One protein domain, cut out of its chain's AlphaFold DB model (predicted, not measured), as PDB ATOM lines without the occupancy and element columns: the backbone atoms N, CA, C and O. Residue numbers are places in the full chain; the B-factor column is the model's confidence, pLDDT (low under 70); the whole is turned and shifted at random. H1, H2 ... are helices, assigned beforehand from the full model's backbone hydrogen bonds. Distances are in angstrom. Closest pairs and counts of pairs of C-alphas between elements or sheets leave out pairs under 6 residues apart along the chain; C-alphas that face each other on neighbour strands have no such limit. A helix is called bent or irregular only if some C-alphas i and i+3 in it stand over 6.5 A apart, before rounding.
ATOM      1  N   ARG A   4     237.971 150.102 -47.268       88.50
ATOM      2  CA  ARG A   4     239.279 149.512 -46.978       88.50
ATOM      3  C   ARG A   4     239.894 150.005 -45.676       88.50
ATOM      4  O   ARG A   4     240.413 149.196 -44.910       88.50
ATOM      5  N   ALA A   5     239.869 151.314 -45.426       88.19
ATOM      6  CA  ALA A   5     240.473 151.898 -44.231       88.19
ATOM      7  C   ALA A   5     239.723 151.477 -42.964       88.19
ATOM      8  O   ALA A   5     240.354 151.072 -41.991       88.19
ATOM      9  N   VAL A   6     238.388 151.490 -43.017       89.69
ATOM     10  CA  VAL A   6     237.523 151.062 -41.906       89.69
ATOM     11  C   VAL A   6     237.767 149.594 -41.565       89.69
ATOM     12  O   VAL A   6     238.026 149.255 -40.412       89.69
ATOM     13  N   ALA A   7     237.766 148.719 -42.572       90.94
ATOM     14  CA  ALA A   7     238.016 147.302 -42.358       90.94
ATOM     15  C   ALA A   7     239.431 147.037 -41.839       90.94
ATOM     16  O   ALA A   7     239.621 146.202 -40.963       90.94
ATOM     17  N   THR A   8     240.431 147.759 -42.342       92.44
ATOM     18  CA  THR A   8     241.825 147.602 -41.906       92.44
ATOM     19  C   THR A   8     242.005 148.001 -40.449       92.44
ATOM     20  O   THR A   8     242.538 147.219 -39.666       92.44
ATOM     21  N   LEU A   9     241.526 149.186 -40.069       93.31
ATOM     22  CA  LEU A   9     241.648 149.681 -38.702       93.31
ATOM     23  C   LEU A   9     240.852 148.820 -37.727       93.31
ATOM     24  O   LEU A   9     241.393 148.411 -36.704       93.31
ATOM     25  N   GLY A  10     239.599 148.498 -38.045       92.38
ATOM     26  CA  GLY A  10     238.805 147.688 -37.136       92.38
ATOM     27  C   GLY A  10     239.285 146.237 -37.069       92.38
ATOM     28  O   GLY A  10     239.267 145.673 -35.987       92.38
ATOM     29  N   THR A  11     239.784 145.626 -38.153       93.44
ATOM     30  CA  THR A  11     240.387 144.275 -38.059       93.44
ATOM     31  C   THR A  11     241.657 144.285 -37.218       93.44
ATOM     32  O   THR A  11     241.797 143.428 -36.351       93.44
ATOM     33  N   ALA A  12     242.527 145.284 -37.396       93.69
ATOM     34  CA  ALA A  12     243.697 145.469 -36.542       93.69
ATOM     35  C   ALA A  12     243.301 145.616 -35.067       93.69
ATOM     36  O   ALA A  12     243.898 144.978 -34.204       93.69
ATOM     37  N   LEU A  13     242.262 146.405 -34.784       94.69
ATOM     38  CA  LEU A  13     241.776 146.648 -33.430       94.69
ATOM     39  C   LEU A  13     241.159 145.394 -32.796       94.69
ATOM     40  O   LEU A  13     241.483 145.055 -31.662       94.69
ATOM     41  N   THR A  14     240.323 144.665 -33.534       95.38
ATOM     42  CA  THR A  14     239.741 143.398 -33.073       95.38
ATOM     43  C   THR A  14     240.828 142.370 -32.788       95.38
ATOM     44  O   THR A  14     240.809 141.732 -31.738       95.38
ATOM     45  N   THR A  15     241.812 142.220 -33.681       95.38
ATOM     46  CA  THR A  15     242.923 141.288 -33.463       95.38
ATOM     47  C   THR A  15     243.799 141.719 -32.292       95.38
ATOM     48  O   THR A  15     244.174 140.867 -31.493       95.38
ATOM     49  N   PHE A  16     244.076 143.018 -32.143       95.62
ATOM     50  CA  PHE A  16     244.793 143.559 -30.989       95.62
ATOM     51  C   PHE A  16     244.123 143.151 -29.676       95.62
ATOM     52  O   PHE A  16     244.780 142.562 -28.819       95.62
ATOM     53  N   LEU A  17     242.817 143.404 -29.544       92.81
ATOM     54  CA  LEU A  17     242.065 143.091 -28.329       92.81
ATOM     55  C   LEU A  17     242.055 141.587 -28.044       92.81
ATOM     56  O   LEU A  17     242.333 141.176 -26.921       92.81
ATOM     57  N   LEU A  18     241.791 140.761 -29.060       94.31
ATOM     58  CA  LEU A  18     241.745 139.309 -28.896       94.31
ATOM     59  C   LEU A  18     243.096 138.730 -28.482       94.31
ATOM     60  O   LEU A  18     243.157 137.935 -27.550       94.31
ATOM     61  N   VAL A  19     244.177 139.127 -29.155       95.38
ATOM     62  CA  VAL A  19     245.521 138.628 -28.844       95.38
ATOM     63  C   VAL A  19     245.971 139.126 -27.474       95.38
ATOM     64  O   VAL A  19     246.515 138.339 -26.704       95.38
ATOM     65  N   ALA A  20     245.700 140.389 -27.134       91.19
ATOM     66  CA  ALA A  20     246.042 140.933 -25.827       91.19
ATOM     67  C   ALA A  20     245.348 140.166 -24.699       91.19
ATOM     68  O   ALA A  20     246.021 139.732 -23.764       91.19
ATOM     69  N   VAL A  21     244.034 139.948 -24.803       91.81
ATOM     70  CA  VAL A  21     243.265 139.195 -23.801       91.81
ATOM     71  C   VAL A  21     243.745 137.750 -23.733       91.81
ATOM     72  O   VAL A  21     244.081 137.278 -22.654       91.81
ATOM     73  N   LEU A  22     243.866 137.070 -24.874       93.31
ATOM     74  CA  LEU A  22     244.274 135.667 -24.921       93.31
ATOM     75  C   LEU A  22     245.648 135.452 -24.276       93.31
ATOM     76  O   LEU A  22     245.804 134.578 -23.428       93.31
ATOM     77  N   VAL A  23     246.646 136.253 -24.654       91.75
ATOM     78  CA  VAL A  23     248.001 136.133 -24.101       91.75
ATOM     79  C   VAL A  23     248.011 136.496 -22.618       91.75
ATOM     80  O   VAL A  23     248.665 135.810 -21.837       91.75
ATOM     81  N   THR A  24     247.269 137.527 -22.207       91.00
ATOM     82  CA  THR A  24     247.188 137.928 -20.793       91.00
ATOM     83  C   THR A  24     246.582 136.820 -19.936       91.00
ATOM     84  O   THR A  24     247.160 136.477 -18.909       91.00
ATOM     85  N   GLU A  25     245.475 136.218 -20.371       89.88
ATOM     86  CA  GLU A  25     244.794 135.136 -19.651       89.88
ATOM     87  C   GLU A  25     245.659 133.875 -19.570       89.88
ATOM     88  O   GLU A  25     245.843 133.309 -18.492       89.88
ATOM     89  N   LEU A  26     246.289 133.476 -20.681       91.38
ATOM     90  CA  LEU A  26     247.187 132.316 -20.707       91.38
ATOM     91  C   LEU A  26     248.402 132.492 -19.785       91.38
ATOM     92  O   LEU A  26     248.873 131.523 -19.188       91.38
ATOM     93  N   LEU A  27     248.917 133.718 -19.661       89.50
ATOM     94  CA  LEU A  27     250.045 134.030 -18.782       89.50
ATOM     95  C   LEU A  27     249.615 134.348 -17.345       89.50
ATOM     96  O   LEU A  27     250.466 134.310 -16.460       89.50
ATOM     97  N   SER A  28     248.335 134.633 -17.090       87.69
ATOM     98  CA  SER A  28     247.819 135.036 -15.772       87.69
ATOM     99  C   SER A  28     248.080 133.968 -14.706       87.69
ATOM    100  O   SER A  28     248.487 134.270 -13.589       87.69
ATOM    101  N   ALA A  29     247.987 132.691 -15.087       85.69
ATOM    102  CA  ALA A  29     248.308 131.562 -14.211       85.69
ATOM    103  C   ALA A  29     249.814 131.394 -13.911       85.69
ATOM    104  O   ALA A  29     250.188 130.550 -13.099       85.69
ATOM    105  N   ARG A  30     250.696 132.133 -14.597       84.56
ATOM    106  CA  ARG A  30     252.159 131.945 -14.547       84.56
ATOM    107  C   ARG A  30     252.927 133.191 -14.109       84.56
ATOM    108  O   ARG A  30     254.020 133.053 -13.572       84.56
ATOM    109  N   ILE A  31     252.406 134.388 -14.370       82.69
ATOM    110  CA  ILE A  31     253.121 135.656 -14.199       82.69
ATOM    111  C   ILE A  31     252.155 136.698 -13.630       82.69
ATOM    112  O   ILE A  31     251.130 136.985 -14.238       82.69
ATOM    113  N   ALA A  32     252.526 137.328 -12.510       77.88
ATOM    114  CA  ALA A  32     251.709 138.361 -11.858       77.88
ATOM    115  C   ALA A  32     251.448 139.597 -12.746       77.88
ATOM    116  O   ALA A  32     250.443 140.282 -12.587       77.88
ATOM    117  N   PHE A  33     252.340 139.863 -13.706       84.19
ATOM    118  CA  PHE A  33     252.240 140.961 -14.669       84.19
ATOM    119  C   PHE A  33     252.089 140.455 -16.108       84.19
ATOM    120  O   PHE A  33     252.765 140.921 -17.025       84.19
ATOM    121  N   SER A  34     251.199 139.490 -16.327       81.50
ATOM    122  CA  SER A  34     250.897 138.943 -17.657       81.50
ATOM    123  C   SER A  34     250.515 140.015 -18.690       81.50
ATOM    124  O   SER A  34     250.862 139.895 -19.868       81.50
ATOM    125  N   ALA A  35     249.897 141.116 -18.252       83.56
ATOM    126  CA  ALA A  35     249.527 142.239 -19.110       83.56
ATOM    127  C   ALA A  35     250.733 142.930 -19.778       83.56
ATOM    128  O   ALA A  35     250.592 143.435 -20.892       83.56
ATOM    129  N   LEU A  36     251.922 142.910 -19.154       87.88
ATOM    130  CA  LEU A  36     253.149 143.465 -19.748       87.88
ATOM    131  C   LEU A  36     253.578 142.711 -21.009       87.88
ATOM    132  O   LEU A  36     254.255 143.284 -21.855       87.88
ATOM    133  N   VAL A  37     253.180 141.446 -21.149       89.31
ATOM    134  CA  VAL A  37     253.464 140.627 -22.335       89.31
ATOM    135  C   VAL A  37     252.269 140.623 -23.286       89.31
ATOM    136  O   VAL A  37     252.444 140.729 -24.500       89.31
ATOM    137  N   GLY A  38     251.051 140.554 -22.744       89.19
ATOM    138  CA  GLY A  38     249.824 140.508 -23.534       89.19
ATOM    139  C   GLY A  38     249.598 141.755 -24.383       89.19
ATOM    140  O   GLY A  38     249.333 141.632 -25.577       89.19
ATOM    141  N   LEU A  39     249.765 142.955 -23.820       90.12
ATOM    142  CA  LEU A  39     249.565 144.209 -24.555       90.12
ATOM    143  C   LEU A  39     250.502 144.345 -25.769       90.12
ATOM    144  O   LEU A  39     249.993 144.538 -26.876       90.12
ATOM    145  N   PRO A  40     251.837 144.198 -25.629       92.50
ATOM    146  CA  PRO A  40     252.743 144.235 -26.776       92.50
ATOM    147  C   PRO A  40     252.449 143.145 -27.809       92.50
ATOM    148  O   PRO A  40     252.440 143.430 -29.007       92.50
ATOM    149  N   ALA A  41     252.157 141.916 -27.368       93.75
ATOM    150  CA  ALA A  41     251.779 140.829 -28.271       93.75
ATOM    151  C   ALA A  41     250.511 141.176 -29.064       93.75
ATOM    152  O   ALA A  41     250.455 140.960 -30.276       93.75
ATOM    153  N   GLY A  42     249.530 141.790 -28.398       93.12
ATOM    154  CA  GLY A  42     248.343 142.354 -29.023       93.12
ATOM    155  C   GLY A  42     248.692 143.366 -30.105       93.12
ATOM    156  O   GLY A  42     248.170 143.273 -31.214       93.12
ATOM    157  N   VAL A  43     249.587 144.321 -29.823       95.12
ATOM    158  CA  VAL A  43     249.984 145.359 -30.795       95.12
ATOM    159  C   VAL A  43     250.601 144.727 -32.038       95.12
ATOM    160  O   VAL A  43     250.218 145.076 -33.155       95.12
ATOM    161  N   VAL A  44     251.500 143.757 -31.860       96.31
ATOM    162  CA  VAL A  44     252.115 143.024 -32.975       96.31
ATOM    163  C   VAL A  44     251.053 142.269 -33.777       96.31
ATOM    164  O   VAL A  44     251.004 142.398 -34.999       96.31
ATOM    165  N   GLY A  45     250.159 141.536 -33.108       94.19
ATOM    166  CA  GLY A  45     249.075 140.798 -33.760       94.19
ATOM    167  C   GLY A  45     248.128 141.707 -34.549       94.19
ATOM    168  O   GLY A  45     247.808 141.423 -35.704       94.19
ATOM    169  N   GLY A  46     247.732 142.835 -33.958       93.06
ATOM    170  CA  GLY A  46     246.901 143.850 -34.600       93.06
ATOM    171  C   GLY A  46     247.580 144.485 -35.812       93.06
ATOM    172  O   GLY A  46     246.964 144.594 -36.871       93.06
ATOM    173  N   ALA A  47     248.863 144.838 -35.703       94.88
ATOM    174  CA  ALA A  47     249.634 145.392 -36.813       94.88
ATOM    175  C   ALA A  47     249.737 144.404 -37.984       94.88
ATOM    176  O   ALA A  47     249.471 144.774 -39.127       94.88
ATOM    177  N   VAL A  48     250.048 143.133 -37.707       95.94
ATOM    178  CA  VAL A  48     250.118 142.076 -38.730       95.94
ATOM    179  C   VAL A  48     248.765 141.889 -39.416       95.94
ATOM    180  O   VAL A  48     248.709 141.843 -40.647       95.94
ATOM    181  N   ALA A  49     247.672 141.833 -38.652       93.44
ATOM    182  CA  ALA A  49     246.326 141.705 -39.206       93.44
ATOM    183  C   ALA A  49     245.938 142.916 -40.063       93.44
ATOM    184  O   ALA A  49     245.458 142.739 -41.180       93.44
ATOM    185  N   GLY A  50     246.208 144.137 -39.596       92.00
ATOM    186  CA  GLY A  50     245.965 145.359 -40.361       92.00
ATOM    187  C   GLY A  50     246.738 145.377 -41.680       92.00
ATOM    188  O   GLY A  50     246.156 145.573 -42.747       92.00
ATOM    189  N   VAL A  51     248.040 145.089 -41.640       94.31
ATOM    190  CA  VAL A  51     248.892 145.029 -42.839       94.31
ATOM    191  C   VAL A  51     248.401 143.950 -43.808       94.31
ATOM    192  O   VAL A  51     248.273 144.209 -45.009       94.31
ATOM    193  N   ALA A  52     248.055 142.761 -43.308       93.44
ATOM    194  CA  ALA A  52     247.504 141.686 -44.127       93.44
ATOM    195  C   ALA A  52     246.169 142.092 -44.774       93.44
ATOM    196  O   ALA A  52     245.959 141.835 -45.968       93.44
ATOM    197  N   THR A  53     245.290 142.762 -44.023       92.56
ATOM    198  CA  THR A  53     244.009 143.277 -44.515       92.56
ATOM    199  C   THR A  53     244.208 144.286 -45.636       92.56
ATOM    200  O   THR A  53     243.629 144.121 -46.714       92.56
ATOM    201  N   TRP A  54     245.076 145.275 -45.425       92.19
ATOM    202  CA  TRP A  54     245.340 146.348 -46.381       92.19
ATOM    203  C   TRP A  54     245.986 145.845 -47.673       92.19
ATOM    204  O   TRP A  54     245.553 146.196 -48.775       92.19
ATOM    205  N   LEU A  55     247.022 145.009 -47.554       92.38
ATOM    206  CA  LEU A  55     247.812 144.565 -48.700       92.38
ATOM    207  C   LEU A  55     247.114 143.463 -49.498       92.38
ATOM    208  O   LEU A  55     247.185 143.466 -50.731       92.38
ATOM    209  N   ARG A  56     246.453 142.519 -48.814       92.38
ATOM    210  CA  ARG A  56     246.051 141.242 -49.417       92.38
ATOM    211  C   ARG A  56     244.579 140.889 -49.225       92.38
ATOM    212  O   ARG A  56     243.935 140.560 -50.221       92.38
ATOM    213  N   LEU A  57     244.032 140.918 -48.004       87.88
ATOM    214  CA  LEU A  57     242.684 140.370 -47.775       87.88
ATOM    215  C   LEU A  57     241.582 141.259 -48.369       87.88
ATOM    216  O   LEU A  57     240.621 140.712 -48.901       87.88
ATOM    217  N   TRP A  58     241.730 142.590 -48.378       89.25
ATOM    218  CA  TRP A  58     240.711 143.486 -48.955       89.25
ATOM    219  C   TRP A  58     240.516 143.306 -50.468       89.25
ATOM    220  O   TRP A  58     239.418 143.501 -50.996       89.25
ATOM    221  N   ARG A  59     241.570 142.878 -51.178       88.88
ATOM    222  CA  ARG A  59     241.505 142.588 -52.621       88.88
ATOM    223  C   ARG A  59     240.592 141.401 -52.934       88.88
ATOM    224  O   ARG A  59     240.128 141.268 -54.059       88.88
ATOM    225  N   ARG A  60     240.324 140.530 -51.955       90.00
ATOM    226  CA  ARG A  60     239.424 139.388 -52.118       90.00
ATOM    227  C   ARG A  60     237.997 139.825 -51.808       90.00
ATOM    228  O   ARG A  60     237.623 139.914 -50.641       90.00
ATOM    229  N   ALA A  61     237.185 140.033 -52.844       85.19
ATOM    230  CA  ALA A  61     235.784 140.443 -52.703       85.19
ATOM    231  C   ALA A  61     234.990 139.539 -51.736       85.19
ATOM    232  O   ALA A  61     234.241 140.040 -50.901       85.19
ATOM    233  N   ALA A  62     235.249 138.226 -51.760       87.12
ATOM    234  CA  ALA A  62     234.620 137.249 -50.869       87.12
ATOM    235  C   ALA A  62     234.910 137.469 -49.367       87.12
ATOM    236  O   ALA A  62     234.124 137.044 -48.524       87.12
ATOM    237  N   LEU A  63     236.022 138.127 -49.016       89.19
ATOM    238  CA  LEU A  63     236.406 138.379 -47.623       89.19
ATOM    239  C   LEU A  63     235.909 139.726 -47.095       89.19
ATOM    240  O   LEU A  63     235.863 139.901 -45.879       89.19
ATOM    241  N   ARG A  64     235.503 140.665 -47.962       89.62
ATOM    242  CA  ARG A  64     235.064 142.012 -47.548       89.62
ATOM    243  C   ARG A  64     233.961 141.983 -46.476       89.62
ATOM    244  O   ARG A  64     234.133 142.672 -45.471       89.62
ATOM    245  N   PRO A  65     232.899 141.154 -46.583       88.81
ATOM    246  CA  PRO A  65     231.857 141.110 -45.555       88.81
ATOM    247  C   PRO A  65     232.365 140.586 -44.210       88.81
ATOM    248  O   PRO A  65     231.944 141.057 -43.158       88.81
ATOM    249  N   VAL A  66     233.293 139.626 -44.241       91.25
ATOM    250  CA  VAL A  66     233.894 139.050 -43.029       91.25
ATOM    251  C   VAL A  66     234.787 140.078 -42.345       91.25
ATOM    252  O   VAL A  66     234.671 140.280 -41.143       91.25
ATOM    253  N   LEU A  67     235.627 140.779 -43.110       89.94
ATOM    254  CA  LEU A  67     236.500 141.833 -42.590       89.94
ATOM    255  C   LEU A  67     235.692 142.974 -41.963       89.94
ATOM    256  O   LEU A  67     236.043 143.447 -40.887       89.94
ATOM    257  N   LEU A  68     234.588 143.378 -42.598       91.25
ATOM    258  CA  LEU A  68     233.690 144.402 -42.066       91.25
ATOM    259  C   LEU A  68     232.984 143.933 -40.788       91.25
ATOM    260  O   LEU A  68     232.979 144.663 -39.798       91.25
ATOM    261  N   GLY A  69     232.472 142.701 -40.761       89.56
ATOM    262  CA  GLY A  69     231.897 142.109 -39.552       89.56
ATOM    263  C   GLY A  69     232.897 142.059 -38.396       89.56
ATOM    264  O   GLY A  69     232.616 142.554 -37.309       89.56
ATOM    265  N   CYS A  70     234.109 141.549 -38.642       90.12
ATOM    266  CA  CYS A  70     235.181 141.529 -37.647       90.12
ATOM    267  C   CYS A  70     235.561 142.934 -37.177       90.12
ATOM    268  O   CYS A  70     235.792 143.128 -35.988       90.12
ATOM    269  N   SER A  71     235.612 143.915 -38.082       92.12
ATOM    270  CA  SER A  71     235.937 145.302 -37.735       92.12
ATOM    271  C   SER A  71     234.903 145.926 -36.796       92.12
ATOM    272  O   SER A  71     235.268 146.630 -35.855       92.12
ATOM    273  N   ALA A  72     233.622 145.607 -36.994       92.69
ATOM    274  CA  ALA A  72     232.535 146.119 -36.171       92.69
ATOM    275  C   ALA A  72     232.605 145.617 -34.722       92.69
ATOM    276  O   ALA A  72     232.285 146.380 -33.814       92.69
ATOM    277  N   VAL A  73     233.088 144.389 -34.492       92.00
ATOM    278  CA  VAL A  73     233.305 143.857 -33.134       92.00
ATOM    279  C   VAL A  73     234.295 144.735 -32.367       92.00
ATOM    280  O   VAL A  73     234.002 145.178 -31.259       92.00
ATOM    281  N   GLY A  74     235.449 145.033 -32.967       90.19
ATOM    282  CA  GLY A  74     236.477 145.858 -32.341       90.19
ATOM    283  C   GLY A  74     235.973 147.264 -32.037       90.19
ATOM    284  O   GLY A  74     236.133 147.747 -30.918       90.19
ATOM    285  N   TYR A  75     235.305 147.905 -32.998       93.12
ATOM    286  CA  TYR A  75     234.734 149.235 -32.781       93.12
ATOM    287  C   TYR A  75     233.657 149.254 -31.695       93.12
ATOM    288  O   TYR A  75     233.632 150.183 -30.892       93.12
ATOM    289  N   ALA A  76     232.799 148.236 -31.636       92.25
ATOM    290  CA  ALA A  76     231.776 148.129 -30.602       92.25
ATOM    291  C   ALA A  76     232.392 147.951 -29.207       92.25
ATOM    292  O   ALA A  76     231.965 148.619 -28.269       92.25
ATOM    293  N   LEU A  77     233.437 147.126 -29.071       90.44
ATOM    294  CA  LEU A  77     234.177 146.986 -27.811       90.44
ATOM    295  C   LEU A  77     234.851 148.295 -27.398       90.44
ATOM    296  O   LEU A  77     234.768 148.689 -26.237       90.44
ATOM    297  N   LEU A  78     235.481 148.996 -28.346       90.44
ATOM    298  CA  LEU A  78     236.100 150.294 -28.087       90.44
ATOM    299  C   LEU A  78     235.061 151.321 -27.623       90.44
ATOM    300  O   LEU A  78     235.304 152.055 -26.669       90.44
ATOM    301  N   ALA A  79     233.898 151.356 -28.275       90.75
ATOM    302  CA  ALA A  79     232.800 152.240 -27.907       90.75
ATOM    303  C   ALA A  79     232.244 151.901 -26.518       90.75
ATOM    304  O   ALA A  79     232.053 152.803 -25.707       90.75
ATOM    305  N   ALA A  80     232.043 150.618 -26.208       88.44
ATOM    306  CA  ALA A  80     231.591 150.179 -24.890       88.44
ATOM    307  C   ALA A  80     232.592 150.571 -23.791       88.44
ATOM    308  O   ALA A  80     232.199 151.114 -22.758       88.44
ATOM    309  N   ALA A  81     233.891 150.380 -24.043       85.44
ATOM    310  CA  ALA A  81     234.946 150.823 -23.139       85.44
ATOM    311  C   ALA A  81     234.919 152.348 -22.957       85.44
ATOM    312  O   ALA A  81     234.906 152.830 -21.826       85.44
ATOM    313  N   ALA A  82     234.837 153.114 -24.048       88.31
ATOM    314  CA  ALA A  82     234.759 154.571 -23.997       88.31
ATOM    315  C   ALA A  82     233.554 155.048 -23.172       88.31
ATOM    316  O   ALA A  82     233.714 155.881 -22.287       88.31
ATOM    317  N   VAL A  83     232.368 154.469 -23.379       88.81
ATOM    318  CA  VAL A  83     231.168 154.785 -22.588       88.81
ATOM    319  C   VAL A  83     231.385 154.462 -21.110       88.81
ATOM    320  O   VAL A  83     231.111 155.301 -20.255       88.81
ATOM    321  N   SER A  84     231.938 153.288 -20.800       84.19
ATOM    322  CA  SER A  84     232.211 152.869 -19.421       84.19
ATOM    323  C   SER A  84     233.228 153.766 -18.696       84.19
ATOM    324  O   SER A  84     233.194 153.870 -17.465       84.19
ATOM    325  N   TYR A  85     234.155 154.395 -19.423       81.56
ATOM    326  CA  TYR A  85     235.165 155.287 -18.844       81.56
ATOM    327  C   TYR A  85     234.740 156.758 -18.824       81.56
ATOM    328  O   TYR A  85     235.076 157.461 -17.874       81.56
ATOM    329  N   SER A  86     233.997 157.225 -19.826       87.19
ATOM    330  CA  SER A  86     233.593 158.630 -19.952       87.19
ATOM    331  C   SER A  86     232.273 158.955 -19.259       87.19
ATOM    332  O   SER A  86     232.033 160.116 -18.941       87.19
ATOM    333  N   VAL A  87     231.413 157.960 -19.013       87.62
ATOM    334  CA  VAL A  87     230.093 158.151 -18.400       87.62
ATOM    335  C   VAL A  87     230.018 157.340 -17.100       87.62
ATOM    336  O   VAL A  87     229.585 156.187 -17.113       87.62
ATOM    337  N   PRO A  88     230.405 157.924 -15.946       76.25
ATOM    338  CA  PRO A  88     230.350 157.249 -14.648       76.25
ATOM    339  C   PRO A  88     229.010 156.559 -14.324       76.25
ATOM    340  O   PRO A  88     229.054 155.420 -13.856       76.25
ATOM    341  N   PRO A  89     227.824 157.149 -14.608       79.31
ATOM    342  CA  PRO A  89     226.550 156.481 -14.331       79.31
ATOM    343  C   PRO A  89     226.233 155.309 -15.275       79.31
ATOM    344  O   PRO A  89     225.325 154.537 -14.983       79.31
ATOM    345  N   ALA A  90     226.966 155.137 -16.379       76.88
ATOM    346  CA  ALA A  90     226.782 154.012 -17.298       76.88
ATOM    347  C   ALA A  90     227.537 152.743 -16.859       76.88
ATOM    348  O   ALA A  90     227.168 151.648 -17.277       76.88
ATOM    349  N   ARG A  91     228.550 152.855 -15.982       73.00
ATOM    350  CA  ARG A  91     229.329 151.710 -15.464       73.00
ATOM    351  C   ARG A  91     228.504 150.520 -14.965       73.00
ATOM    352  O   ARG A  91     228.864 149.406 -15.328       73.00
ATOM    353  N   PRO A  92     227.433 150.689 -14.164       74.06
ATOM    354  CA  PRO A  92     226.664 149.537 -13.689       74.06
ATOM    355  C   PRO A  92     225.929 148.789 -14.813       74.06
ATOM    356  O   PRO A  92     225.567 147.633 -14.627       74.06
ATOM    357  N   PHE A  93     225.730 149.415 -15.977       73.56
ATOM    358  CA  PHE A  93     225.048 148.815 -17.128       73.56
ATOM    359  C   PHE A  93     226.013 148.198 -18.153       73.56
ATOM    360  O   PHE A  93     225.610 147.355 -18.957       73.56
ATOM    361  N   VAL A  94     227.289 148.598 -18.135       78.31
ATOM    362  CA  VAL A  94     228.322 148.104 -19.053       78.31
ATOM    363  C   VAL A  94     229.210 147.102 -18.317       78.31
ATOM    364  O   VAL A  94     230.223 147.465 -17.721       78.31
ATOM    365  N   SER A  95     228.826 145.825 -18.353       84.31
ATOM    366  CA  SER A  95     229.694 144.726 -17.927       84.31
ATOM    367  C   SER A  95     230.558 144.256 -19.100       84.31
ATOM    368  O   SER A  95     230.220 144.468 -20.266       84.31
ATOM    369  N   ALA A  96     231.684 143.598 -18.810       80.81
ATOM    370  CA  ALA A  96     232.519 143.005 -19.859       80.81
ATOM    371  C   ALA A  96     231.722 141.996 -20.704       80.81
ATOM    372  O   ALA A  96     231.832 141.972 -21.927       80.81
ATOM    373  N   GLU A  97     230.866 141.212 -20.051       86.19
ATOM    374  CA  GLU A  97     230.027 140.208 -20.697       86.19
ATOM    375  C   GLU A  97     228.974 140.845 -21.615       86.19
ATOM    376  O   GLU A  97     228.833 140.436 -22.770       86.19
ATOM    377  N   SER A  98     228.298 141.912 -21.162       87.12
ATOM    378  CA  SER A  98     227.322 142.625 -21.995       87.12
ATOM    379  C   SER A  98     227.994 143.353 -23.159       87.12
ATOM    380  O   SER A  98     227.490 143.302 -24.281       87.12
ATOM    381  N   ALA A  99     229.166 143.954 -22.941       87.50
ATOM    382  CA  ALA A  99     229.945 144.609 -23.988       87.50
ATOM    383  C   ALA A  99     230.381 143.624 -25.086       87.50
ATOM    384  O   ALA A  99     230.242 143.925 -26.273       87.50
ATOM    385  N   VAL A 100     230.859 142.433 -24.706       88.81
ATOM    386  CA  VAL A 100     231.225 141.374 -25.658       88.81
ATOM    387  C   VAL A 100     229.996 140.872 -26.407       88.81
ATOM    388  O   VAL A 100     230.037 140.775 -27.633       88.81
ATOM    389  N   GLY A 101     228.885 140.617 -25.708       89.81
ATOM    390  CA  GLY A 101     227.632 140.194 -26.332       89.81
ATOM    391  C   GLY A 101     227.146 141.189 -27.389       89.81
ATOM    392  O   GLY A 101     226.899 140.810 -28.535       89.81
ATOM    393  N   VAL A 102     227.096 142.478 -27.043       90.12
ATOM    394  CA  VAL A 102     226.717 143.556 -27.972       90.12
ATOM    395  C   VAL A 102     227.685 143.631 -29.150       90.12
ATOM    396  O   VAL A 102     227.246 143.708 -30.296       90.12
ATOM    397  N   ALA A 103     228.993 143.552 -28.904       90.62
ATOM    398  CA  ALA A 103     229.991 143.605 -29.963       90.62
ATOM    399  C   ALA A 103     229.859 142.448 -30.962       90.62
ATOM    400  O   ALA A 103     229.954 142.669 -32.172       90.62
ATOM    401  N   VAL A 104     229.583 141.232 -30.483       92.44
ATOM    402  CA  VAL A 104     229.324 140.064 -31.338       92.44
ATOM    403  C   VAL A 104     228.060 140.274 -32.167       92.44
ATOM    404  O   VAL A 104     228.096 140.063 -33.380       92.44
ATOM    405  N   VAL A 105     226.968 140.746 -31.559       95.12
ATOM    406  CA  VAL A 105     225.716 141.040 -32.278       95.12
ATOM    407  C   VAL A 105     225.945 142.093 -33.363       95.12
ATOM    408  O   VAL A 105     225.535 141.887 -34.505       95.12
ATOM    409  N   CYS A 106     226.662 143.178 -33.057       92.88
ATOM    410  CA  CYS A 106     227.039 144.193 -34.039       92.88
ATOM    411  C   CYS A 106     227.882 143.602 -35.178       92.88
ATOM    412  O   CYS A 106     227.609 143.873 -36.347       92.88
ATOM    413  N   GLY A 107     228.868 142.761 -34.859       91.62
ATOM    414  CA  GLY A 107     229.707 142.088 -35.850       91.62
ATOM    415  C   GLY A 107     228.912 141.192 -36.796       91.62
ATOM    416  O   GLY A 107     229.075 141.273 -38.015       91.62
ATOM    417  N   VAL A 108     228.007 140.377 -36.249       94.44
ATOM    418  CA  VAL A 108     227.118 139.506 -37.030       94.44
ATOM    419  C   VAL A 108     226.167 140.334 -37.890       94.44
ATOM    420  O   VAL A 108     226.034 140.057 -39.081       94.44
ATOM    421  N   ALA A 109     225.551 141.378 -37.336       93.94
ATOM    422  CA  ALA A 109     224.654 142.254 -38.081       93.94
ATOM    423  C   ALA A 109     225.366 142.905 -39.276       93.94
ATOM    424  O   ALA A 109     224.877 142.827 -40.403       93.94
ATOM    425  N   VAL A 110     226.558 143.473 -39.063       92.44
ATOM    426  CA  VAL A 110     227.356 144.085 -40.136       92.44
ATOM    427  C   VAL A 110     227.777 143.050 -41.176       92.44
ATOM    428  O   VAL A 110     227.687 143.325 -42.372       92.44
ATOM    429  N   LEU A 111     228.172 141.845 -40.758       91.69
ATOM    430  CA  LEU A 111     228.497 140.751 -41.674       91.69
ATOM    431  C   LEU A 111     227.304 140.383 -42.562       91.69
ATOM    432  O   LEU A 111     227.466 140.230 -43.772       91.69
ATOM    433  N   LEU A 112     226.114 140.243 -41.979       93.75
ATOM    434  CA  LEU A 112     224.899 139.885 -42.711       93.75
ATOM    435  C   LEU A 112     224.478 140.998 -43.673       93.75
ATOM    436  O   LEU A 112     224.171 140.714 -44.829       93.75
ATOM    437  N   ILE A 113     224.536 142.258 -43.240       91.81
ATOM    438  CA  ILE A 113     224.228 143.422 -44.081       91.81
ATOM    439  C   ILE A 113     225.218 143.517 -45.247       91.81
ATOM    440  O   ILE A 113     224.799 143.646 -46.395       91.81
ATOM    441  N   ALA A 114     226.519 143.385 -44.982       89.31
ATOM    442  CA  ALA A 114     227.554 143.436 -46.012       89.31
ATOM    443  C   ALA A 114     227.465 142.259 -46.997       89.31
ATOM    444  O   ALA A 114     227.798 142.410 -48.170       89.31
ATOM    445  N   ARG A 115     226.994 141.086 -46.551       89.25
ATOM    446  CA  ARG A 115     226.683 139.957 -47.443       89.25
ATOM    447  C   ARG A 115     225.431 140.196 -48.279       89.25
ATOM    448  O   ARG A 115     225.366 139.708 -49.401       89.25
ATOM    449  N   ARG A 116     224.434 140.886 -47.724       90.62
ATOM    450  CA  ARG A 116     223.153 141.139 -48.388       90.62
ATOM    451  C   ARG A 116     223.239 142.248 -49.435       90.62
ATOM    452  O   ARG A 116     222.506 142.163 -50.413       90.62
ATOM    453  N   TYR A 117     224.118 143.230 -49.229       87.19
ATOM    454  CA  TYR A 117     224.272 144.409 -50.089       87.19
ATOM    455  C   TYR A 117     225.741 144.657 -50.491       87.19
ATOM    456  O   TYR A 117     226.324 145.679 -50.104       87.19
ATOM    457  N   PRO A 118     226.391 143.731 -51.224       78.88
ATOM    458  CA  PRO A 118     227.794 143.870 -51.624       78.88
ATOM    459  C   PRO A 118     228.066 145.113 -52.488       78.88
ATOM    460  O   PRO A 118     229.149 145.689 -52.412       78.88
ATOM    461  N   GLU A 119     227.078 145.564 -53.260       81.19
ATOM    462  CA  GLU A 119     227.112 146.759 -54.107       81.19
ATOM    463  C   GLU A 119     227.212 148.077 -53.326       81.19
ATOM    464  O   GLU A 119     227.592 149.100 -53.890       81.19
ATOM    465  N   ARG A 120     226.903 148.070 -52.023       78.50
ATOM    466  CA  ARG A 120     227.005 149.252 -51.152       78.50
ATOM    467  C   ARG A 120     228.358 149.388 -50.458       78.50
ATOM    468  O   ARG A 120     228.536 150.336 -49.698       78.50
ATOM    469  N   ILE A 121     229.294 148.459 -50.662       72.88
ATOM    470  CA  ILE A 121     230.606 148.490 -50.007       72.88
ATOM    471  C   ILE A 121     231.537 149.420 -50.804       72.88
ATOM    472  O   ILE A 121     231.945 149.049 -51.905       72.88
TER     473      ILE A 121
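AT A GLANCE: This is residues 4 to 121 of the 123 residues of an uncharacterized protein of Halorubrum halodurans (UniProt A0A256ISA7). What shape is this? Two helical hairpins, H1 with H2 and H3 with H4, pack through H1 and H3, which cross. How big? 118 residues are printed, all helix in class, with four named helices, H1 to H4; compact, radius of gyration of the C-alphas 15.5 A, spans 48 by 33 by 21 A.

IN THESE COORDINATES: Where is the longest helix? H3, residues 61 to 86, spans 37.5 A, irregular: C-alphas 62 and 65 are 7.1 A apart. And the others? H1, residues 4 to 28, spans 35.4 A from C-alpha 4 (239.279, 149.512, -46.978). H2, residues 35 to 57, spans 29.5 A, only just irregular: C-alphas 54 and 57 are 6.7 A apart. H4, residues 96 to 116, spans 30.1 A to C-alpha 116 (223.153, 141.139, -48.388).

HOW THE PARTS SIT: What touches the hub, H3? H4 does, a hairpin at a shallow tilt of 30 degrees, opposite ways; the closest C-alphas, of Gly 69 and Leu 111, are 4.2 A apart. Residues 6 to 17 of H1 touch residues 64 to 75 alone, at a steep tilt of 63 degrees, the same way; closest C-alphas, Gly 10 and Ser 71, 3.8 A. What of H2? It touches H1, a hairpin; closest C-alphas, Ala 12 and Gly 46, 4.1 A. How are the backbones? Every O i to N i+4 pair is within hydrogen-bond range in H1 and H4, 18 of 19 in H2, 19 of 22 in H3.

THE WHOLE: Any cut? The printed part has no cut and no long link. Is confidence low? No printed residue is under 70.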